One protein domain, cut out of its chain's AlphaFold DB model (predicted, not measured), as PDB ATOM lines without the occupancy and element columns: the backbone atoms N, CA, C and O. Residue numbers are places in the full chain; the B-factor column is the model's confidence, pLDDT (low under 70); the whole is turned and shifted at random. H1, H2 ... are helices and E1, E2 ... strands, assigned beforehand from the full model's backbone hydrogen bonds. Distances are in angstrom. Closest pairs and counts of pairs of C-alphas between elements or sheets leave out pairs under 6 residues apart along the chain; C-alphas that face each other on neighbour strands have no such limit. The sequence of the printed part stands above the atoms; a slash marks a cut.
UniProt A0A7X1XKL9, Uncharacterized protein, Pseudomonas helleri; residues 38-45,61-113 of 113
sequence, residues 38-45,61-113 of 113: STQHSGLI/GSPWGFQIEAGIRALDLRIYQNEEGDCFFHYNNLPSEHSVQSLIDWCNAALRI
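Overview. This is residues 38 to 45 and 61 to 113 of the 113 residues of an uncharacterized protein of Pseudomonas helleri (UniProt A0A7X1XKL9). A small three-stranded sheet makes one end of an elongated body, and helix H2 runs from it toward the other end, where short H1 lies. The 61 printed residues include, in order, H1, E1, E2, E3 and H2, a mixed class; the sheet, E1 E2 E3, is antiparallel. The whole is compact, radius of gyration of the C-alphas 11.7 A, spanning 36 by 21 by 18 A.

Arrangement. H1, residues 63 to 69, is close to but not clearly touching H2, residues 100 to 110; their closest C-alphas, Trp 64 and Leu 103, are 7.0 A apart. E1, residues 79 to 81, E2, 87 to 91, and E3, 94 to 99, form a meander, each the antiparallel neighbour of the one before. Within hydrogen-bond range are N 80 and O 88, 2.9 A, N 96 and O 89, 2.9 A, and each helix's O i to N i+4 pairs. H2 is on the sheet, height 7.9 A.

Along the chain. H1, 10.0 A long, begins at C-alpha 63 (170.610, 208.206, 189.215). E1 spans 6.7 A, E2 13.0 A, E3 13.2 A. H2, 15.4 A, ends at C-alpha 110 (178.639, 214.086, 196.858).

Size, cuts and confidence. Residues 46 to 60 are not printed; C-alphas 45 and 61 are 11.7 A apart. No link is long. Residues 61, 112 and 113 have pLDDT under 70.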
ATOM      1  N   SER A  38     159.902 214.963 196.002       94.38
ATOM      2  CA  SER A  38     160.228 213.548 196.122       94.38
ATOM      3  C   SER A  38     160.079 212.811 194.801       94.38
ATOM      4  O   SER A  38     159.342 213.246 193.915       94.38
ATOM      5  N   THR A  39     160.751 211.669 194.706       93.31
ATOM      6  CA  THR A  39     160.594 210.742 193.585       93.31
ATOM      7  C   THR A  39     160.129 209.388 194.095       93.31
ATOM      8  O   THR A  39     160.615 208.889 195.112       93.31
ATOM      9  N   GLN A  40     159.162 208.803 193.390       92.19
ATOM     10  CA  GLN A  40     158.676 207.459 193.668       92.19
ATOM     11  C   GLN A  40     159.626 206.424 193.056       92.19
ATOM     12  O   GLN A  40     160.054 206.586 191.917       92.19
ATOM     13  N   HIS A  41     159.917 205.347 193.793       91.00
ATOM     14  CA  HIS A  41     160.798 204.263 193.338       91.00
ATOM     15  C   HIS A  41     162.175 204.757 192.862       91.00
ATOM     16  O   HIS A  41     162.711 204.268 191.870       91.00
ATOM     17  N   SER A  42     162.764 205.711 193.589       91.56
ATOM     18  CA  SER A  42     164.023 206.382 193.238       91.56
ATOM     19  C   SER A  42     165.164 205.433 192.899       91.56
ATOM     20  O   SER A  42     166.026 205.779 192.098       91.56
ATOM     21  N   GLY A  43     165.180 204.255 193.525       88.94
ATOM     22  CA  GLY A  43     166.207 203.247 193.300       88.94
ATOM     23  C   GLY A  43     166.119 202.509 191.968       88.94
ATOM     24  O   GLY A  43     167.037 201.762 191.663       88.94
ATOM     25  N   LEU A  44     165.048 202.698 191.192       88.62
ATOM     26  CA  LEU A  44     164.852 202.080 189.876       88.62
ATOM     27  C   LEU A  44     165.098 203.044 188.710       88.62
ATOM     28  O   LEU A  44     164.852 202.684 187.565       88.62
ATOM     29  N   ILE A  45     165.488 204.293 188.984       85.69
ATOM     30  CA  ILE A  45     165.800 205.233 187.910       85.69
ATOM     31  C   ILE A  45     167.097 204.786 187.256       85.69
ATOM     32  O   ILE A  45     168.121 204.684 187.925       85.69
ATOM     33  N   GLY A  61     176.893 211.199 186.631       64.19
ATOM     34  CA  GLY A  61     176.269 210.103 185.856       64.19
ATOM     35  C   GLY A  61     175.692 208.936 186.672       64.19
ATOM     36  O   GLY A  61     175.789 207.778 186.291       64.19
ATOM     37  N   SER A  62     175.128 209.251 187.829       77.00
ATOM     38  CA  SER A  62     174.429 208.394 188.763       77.00
ATOM     39  C   SER A  62     172.959 208.826 188.823       77.00
ATOM     40  O   SER A  62     172.671 210.029 188.773       77.00
ATOM     41  N   PRO A  63     172.030 207.888 189.049       83.69
ATOM     42  CA  PRO A  63     170.610 208.206 189.215       83.69
ATOM     43  C   PRO A  63     170.329 209.099 190.428       83.69
ATOM     44  O   PRO A  63     169.319 209.801 190.481       83.69
ATOM     45  N   TRP A  64     171.226 209.092 191.413       88.25
ATOM     46  CA  TRP A  64     171.149 209.930 192.607       88.25
ATOM     47  C   TRP A  64     171.441 211.387 192.264       88.25
ATOM     48  O   TRP A  64     170.647 212.271 192.579       88.25
ATOM     49  N   GLY A  65     172.543 211.615 191.547       86.44
ATOM     50  CA  GLY A  65     172.956 212.914 191.032       86.44
ATOM     51  C   GLY A  65     171.869 213.601 190.226       86.44
ATOM     52  O   GLY A  65     171.462 214.709 190.569       86.44
ATOM     53  N   PHE A  66     171.329 212.887 189.240       86.69
ATOM     54  CA  PHE A  66     170.228 213.360 188.406       86.69
ATOM     55  C   PHE A  66     169.019 213.833 189.232       86.69
ATOM     56  O   PHE A  66     168.498 214.928 189.024       86.69
ATOM     57  N   GLN A  67     168.594 213.045 190.225       90.12
ATOM     58  CA  GLN A  67     167.478 213.417 191.098       90.12
ATOM     59  C   GLN A  67     167.799 214.663 191.940       90.12
ATOM     60  O   GLN A  67     166.970 215.565 192.061       90.12
ATOM     61  N   ILE A  68     169.003 214.751 192.507       88.75
ATOM     62  CA  ILE A  68     169.415 215.901 193.322       88.75
ATOM     63  C   ILE A  68     169.545 217.183 192.489       88.75
ATOM     64  O   ILE A  68     169.147 218.247 192.975       88.75
ATOM     65  N   GLU A  69     170.051 217.086 191.257       86.81
ATOM     66  CA  GLU A  69     170.129 218.179 190.274       86.81
ATOM     67  C   GLU A  69     168.737 218.681 189.871       86.81
ATOM     68  O   GLU A  69     168.525 219.887 189.763       86.81
ATOM     69  N   ALA A  70     167.753 217.781 189.792       87.88
ATOM     70  CA  ALA A  70     166.342 218.124 189.626       87.88
ATOM     71  C   ALA A  70     165.672 218.679 190.906       87.88
ATOM     72  O   ALA A  70     164.472 218.957 190.911       87.88
ATOM     73  N   GLY A  71     166.418 218.851 192.004       90.06
ATOM     74  CA  GLY A  71     165.930 219.445 193.253       90.06
ATOM     75  C   GLY A  71     165.237 218.465 194.204       90.06
ATOM     76  O   GLY A  71     164.708 218.888 195.239       90.06
ATOM     77  N   ILE A  72     165.260 217.164 193.905       92.25
ATOM     78  CA  ILE A  72     164.697 216.118 194.766       92.25
ATOM     79  C   ILE A  72     165.479 216.044 196.074       92.25
ATOM     80  O   ILE A  72     166.702 216.183 196.096       92.25
ATOM     81  N   ARG A  73     164.770 215.862 197.191       91.56
ATOM     82  CA  ARG A  73     165.365 215.759 198.538       91.56
ATOM     83  C   ARG A  73     164.744 214.675 199.412       91.56
ATOM     84  O   ARG A  73     165.257 214.407 200.492       91.56
ATOM     85  N   ALA A  74     163.687 214.025 198.937       93.31
ATOM     86  CA  ALA A  74     163.119 212.832 199.546       93.31
ATOM     87  C   ALA A  74     163.055 211.703 198.508       93.31
ATOM     88  O   ALA A  74     162.549 211.892 197.405       93.31
ATOM     89  N   LEU A  75     163.575 210.529 198.861       93.50
ATOM     90  CA  LEU A  75     163.650 209.369 197.972       93.50
ATOM     91  C   LEU A  75     162.739 208.263 198.511       93.50
ATOM     92  O   LEU A  75     162.881 207.865 199.668       93.50
ATOM     93  N   ASP A  76     161.819 207.758 197.689       93.56
ATOM     94  CA  ASP A  76     161.070 206.539 198.004       93.56
ATOM     95  C   ASP A  76     161.871 205.319 197.539       93.56
ATOM     96  O   ASP A  76     162.052 205.096 196.338       93.56
ATOM     97  N   LEU A  77     162.364 204.531 198.495       93.44
ATOM     98  CA  LEU A  77     163.227 203.381 198.244       93.44
ATOM     99  C   LEU A  77     162.491 202.082 198.563       93.44
ATOM    100  O   LEU A  77     161.901 201.912 199.630       93.44
ATOM    101  N   ARG A  78     162.573 201.132 197.633       94.06
ATOM    102  CA  ARG A  78     162.032 199.780 197.780       94.06
ATOM    103  C   ARG A  78     163.209 198.826 197.830       94.06
ATOM    104  O   ARG A  78     163.927 198.716 196.846       94.06
ATOM    105  N   ILE A  79     163.448 198.229 198.994       93.62
ATOM    106  CA  ILE A  79     164.667 197.468 199.277       93.62
ATOM    107  C   ILE A  79     164.321 195.985 199.356       93.62
ATOM    108  O   ILE A  79     163.372 195.600 200.039       93.62
ATOM    109  N   TYR A  80     165.114 195.173 198.671       92.38
ATOM    110  CA  TYR A  80     165.117 193.723 198.769       92.38
ATOM    111  C   TYR A  80     166.492 193.264 199.255       92.38
ATOM    112  O   TYR A  80     167.510 193.802 198.819       92.38
ATOM    113  N   GLN A  81     166.512 192.282 200.154       93.81
ATOM    114  CA  GLN A  81     167.735 191.638 200.621       93.81
ATOM    115  C   GLN A  81     167.777 190.208 200.078       93.81
ATOM    116  O   GLN A  81     166.807 189.468 200.255       93.81
ATOM    117  N   ASN A  82     168.871 189.839 199.407       89.44
ATOM    118  CA  ASN A  82     169.085 188.470 198.930       89.44
ATOM    119  C   ASN A  82     169.552 187.541 200.071       89.44
ATOM    120  O   ASN A  82     169.759 187.961 201.210       89.44
ATOM    121  N   GLU A  83     169.730 186.257 199.756       92.94
ATOM    122  CA  GLU A  83     170.193 185.245 200.717       92.94
ATOM    123  C   GLU A  83     171.638 185.481 201.191       92.94
ATOM    124  O   GLU A  83     171.983 185.102 202.310       92.94
ATOM    125  N   GLU A  84     172.469 186.141 200.375       91.44
ATOM    126  CA  GLU A  84     173.839 186.528 200.734       91.44
ATOM    127  C   GLU A  84     173.905 187.756 201.665       91.44
ATOM    128  O   GLU A  84     174.958 188.054 202.230       91.44
ATOM    129  N   GLY A  85     172.776 188.435 201.886       89.69
ATOM    130  CA  GLY A  85     172.665 189.610 202.747       89.69
ATOM    131  C   GLY A  85     172.871 190.949 202.034       89.69
ATOM    132  O   GLY A  85     172.761 191.991 202.686       89.69
ATOM    133  N   ASP A  86     173.107 190.942 200.725       87.56
ATOM    134  CA  ASP A  86     173.201 192.131 199.888       87.56
ATOM    135  C   ASP A  86     171.830 192.794 199.706       87.56
ATOM    136  O   ASP A  86     170.810 192.145 199.453       87.56
ATOM    137  N   CYS A  87     171.817 194.124 199.805       92.44
ATOM    138  CA  CYS A  87     170.611 194.939 199.702       92.44
ATOM    139  C   CYS A  87     170.567 195.694 198.368       92.44
ATOM    140  O   CYS A  87     171.396 196.575 198.109       92.44
ATOM    141  N   PHE A  88     169.535 195.426 197.571       91.69
ATOM    142  CA  PHE A  88     169.303 196.048 196.267       91.69
ATOM    143  C   PHE A  88     167.966 196.772 196.216       91.69
ATOM    144  O   PHE A  88     167.069 196.521 197.028       91.69
ATOM    145  N   PHE A  89     167.821 197.674 195.246       92.38
ATOM    146  CA  PHE A  89     166.530 198.288 194.980       92.38
ATOM    147  C   PHE A  89     165.683 197.406 194.063       92.38
ATOM    148  O   PHE A  89     166.178 196.843 193.091       92.38
ATOM    149  N   HIS A  90     164.401 197.260 194.390       90.62
ATOM    150  CA  HIS A  90     163.509 196.352 193.678       90.62
ATOM    151  C   HIS A  90     162.039 196.748 193.834       90.62
ATOM    152  O   HIS A  90     161.584 197.044 194.941       90.62
ATOM    153  N   TYR A  91     161.262 196.676 192.753       87.19
ATOM    154  CA  TYR A  91     159.807 196.843 192.799       87.19
ATOM    155  C   TYR A  91     159.107 195.863 191.853       87.19
ATOM    156  O   TYR A  91     159.347 195.863 190.648       87.19
ATOM    157  N   ASN A  92     158.187 195.055 192.383       86.69
ATOM    158  CA  ASN A  92     157.474 194.005 191.645       86.69
ATOM    159  C   ASN A  92     158.400 192.983 190.967       86.69
ATOM    160  O   ASN A  92     158.869 192.089 191.647       86.69
ATOM    161  N   ASN A  93     158.619 193.084 189.654       81.50
ATOM    162  CA  ASN A  93     159.529 192.220 188.888       81.50
ATOM    163  C   ASN A  93     160.655 193.045 188.238       81.50
ATOM    164  O   ASN A  93     161.223 192.632 187.231       81.50
ATOM    165  N   LEU A  94     160.909 194.248 188.763       82.00
ATOM    166  CA  LEU A  94     161.917 195.179 188.271       82.00
ATOM    167  C   LEU A  94     163.059 195.239 189.292       82.00
ATOM    168  O   LEU A  94     162.958 195.992 190.272       82.00
ATOM    169  N   PRO A  95     164.107 194.414 189.124       82.50
ATOM    170  CA  PRO A  95     165.348 194.597 189.859       82.50
ATOM    171  C   PRO A  95     166.060 195.851 189.350       82.50
ATOM    172  O   PRO A  95     166.027 196.152 188.162       82.50
ATOM    173  N   SER A  96     166.703 196.573 190.261       85.81
ATOM    174  CA  SER A  96     167.649 197.627 189.912       85.81
ATOM    175  C   SER A  96     169.056 197.065 189.814       85.81
ATOM    176  O   SER A  96     169.440 196.209 190.613       85.81
ATOM    177  N   GLU A  97     169.860 197.618 188.912       83.38
ATOM    178  CA  GLU A  97     171.314 197.428 188.924       83.38
ATOM    179  C   GLU A  97     171.987 198.179 190.091       83.38
ATOM    180  O   GLU A  97     173.157 197.954 190.409       83.38
ATOM    181  N   HIS A  98     171.252 199.065 190.770       86.62
ATOM    182  CA  HIS A  98     171.746 199.859 191.884       86.62
ATOM    183  C   HIS A  98     171.484 199.186 193.238       86.62
ATOM    184  O   HIS A  98     170.375 198.753 193.567       86.62
ATOM    185  N   SER A  99     172.522 199.162 194.075       89.81
ATOM    186  CA  SER A  99     172.458 198.659 195.448       89.81
ATOM    187  C   SER A  99     172.262 199.784 196.462       89.81
ATOM    188  O   SER A  99     172.595 200.944 196.201       89.81
ATOM    189  N   VAL A 100     171.805 199.442 197.670       91.75
ATOM    190  CA  VAL A 100     171.787 200.382 198.805       91.75
ATOM    191  C   VAL A 100     173.191 200.932 199.075       91.75
ATOM    192  O   VAL A 100     173.341 202.123 199.349       91.75
ATOM    193  N   GLN A 101     174.223 200.097 198.917       90.44
ATOM    194  CA  GLN A 101     175.616 200.518 199.057       90.44
ATOM    195  C   GLN A 101     175.988 201.604 198.036       90.44
ATOM    196  O   GLN A 101     176.587 202.604 198.418       90.44
ATOM    197  N   SER A 102     175.548 201.485 196.777       88.81
ATOM    198  CA  SER A 102     175.832 202.495 195.746       88.81
ATOM    199  C   SER A 102     175.249 203.878 196.073       88.81
ATOM    200  O   SER A 102     175.858 204.900 195.756       88.81
ATOM    201  N   LEU A 103     174.090 203.929 196.744       90.62
ATOM    202  CA  LEU A 103     173.499 205.177 197.232       90.62
ATOM    203  C   LEU A 103     174.306 205.758 198.399       90.62
ATOM    204  O   LEU A 103     174.561 206.959 198.432       90.62
ATOM    205  N   ILE A 104     174.720 204.916 199.352       90.38
ATOM    206  CA  ILE A 104     175.553 205.334 200.489       90.38
ATOM    207  C   ILE A 104     176.883 205.911 199.995       90.38
ATOM    208  O   ILE A 104     177.284 206.992 200.430       90.38
ATOM    209  N   ASP A 105     177.541 205.223 199.064       89.06
ATOM    210  CA  ASP A 105     178.814 205.653 198.486       89.06
ATOM    211  C   ASP A 105     178.665 206.995 197.769       89.06
ATOM    212  O   ASP A 105     179.476 207.903 197.972       89.06
ATOM    213  N   TRP A 106     177.585 207.162 197.001       88.12
ATOM    214  CA  TRP A 106     177.284 208.432 196.352       88.12
ATOM    215  C   TRP A 106     177.049 209.556 197.365       88.12
ATOM    216  O   TRP A 106     177.655 210.617 197.237       88.12
ATOM    217  N   CYS A 107     176.247 209.328 198.409       87.69
ATOM    218  CA  CYS A 107     176.027 210.311 199.472       87.69
ATOM    219  C   CYS A 107     177.348 210.722 200.141       87.69
ATOM    220  O   CYS A 107     177.607 211.910 200.318       87.69
ATOM    221  N   ASN A 108     178.218 209.760 200.456       86.56
ATOM    222  CA  ASN A 108     179.517 210.011 201.086       86.56
ATOM    223  C   ASN A 108     180.510 210.766 200.186       86.56
ATOM    224  O   ASN A 108     181.436 211.408 200.696       86.56
ATOM    225  N   ALA A 109     180.357 210.663 198.866       84.94
ATOM    226  CA  ALA A 109     181.170 211.385 197.894       84.94
ATOM    227  C   ALA A 109     180.610 212.787 197.604       84.94
ATOM    228  O   ALA A 109     181.361 213.760 197.609       84.94
ATOM    229  N   ALA A 110     179.301 212.889 197.371       77.19
ATOM    230  CA  ALA A 110     178.639 214.086 196.858       77.19
ATOM    231  C   ALA A 110     178.182 215.068 197.947       77.19
ATOM    232  O   ALA A 110     178.087 216.264 197.683       77.19
ATOM    233  N   LEU A 111     177.897 214.590 199.163       71.12
ATOM    234  CA  LEU A 111     177.367 215.404 200.267       71.12
ATOM    235  C   LEU A 111     178.423 215.735 201.329       71.12
ATOM    236  O   LEU A 111     178.073 216.008 202.476       71.12
ATOM    237  N   ARG A 112     179.716 215.721 200.978       61.22
ATOM    238  CA  ARG A 112     180.760 216.289 201.846       61.22
ATOM    239  C   ARG A 112     180.563 217.804 201.919       61.22
ATOM    240  O   ARG A 112     181.004 218.525 201.028       61.22
ATOM    241  N   ILE A 113     179.857 218.241 202.958       45.56
ATOM    242  CA  ILE A 113     179.697 219.638 203.379       45.56
ATOM    243  C   ILE A 113     180.731 219.926 204.465       45.56
ATOM    244  O   ILE A 113     180.878 219.067 205.366       45.56
TER     245      ILE A 113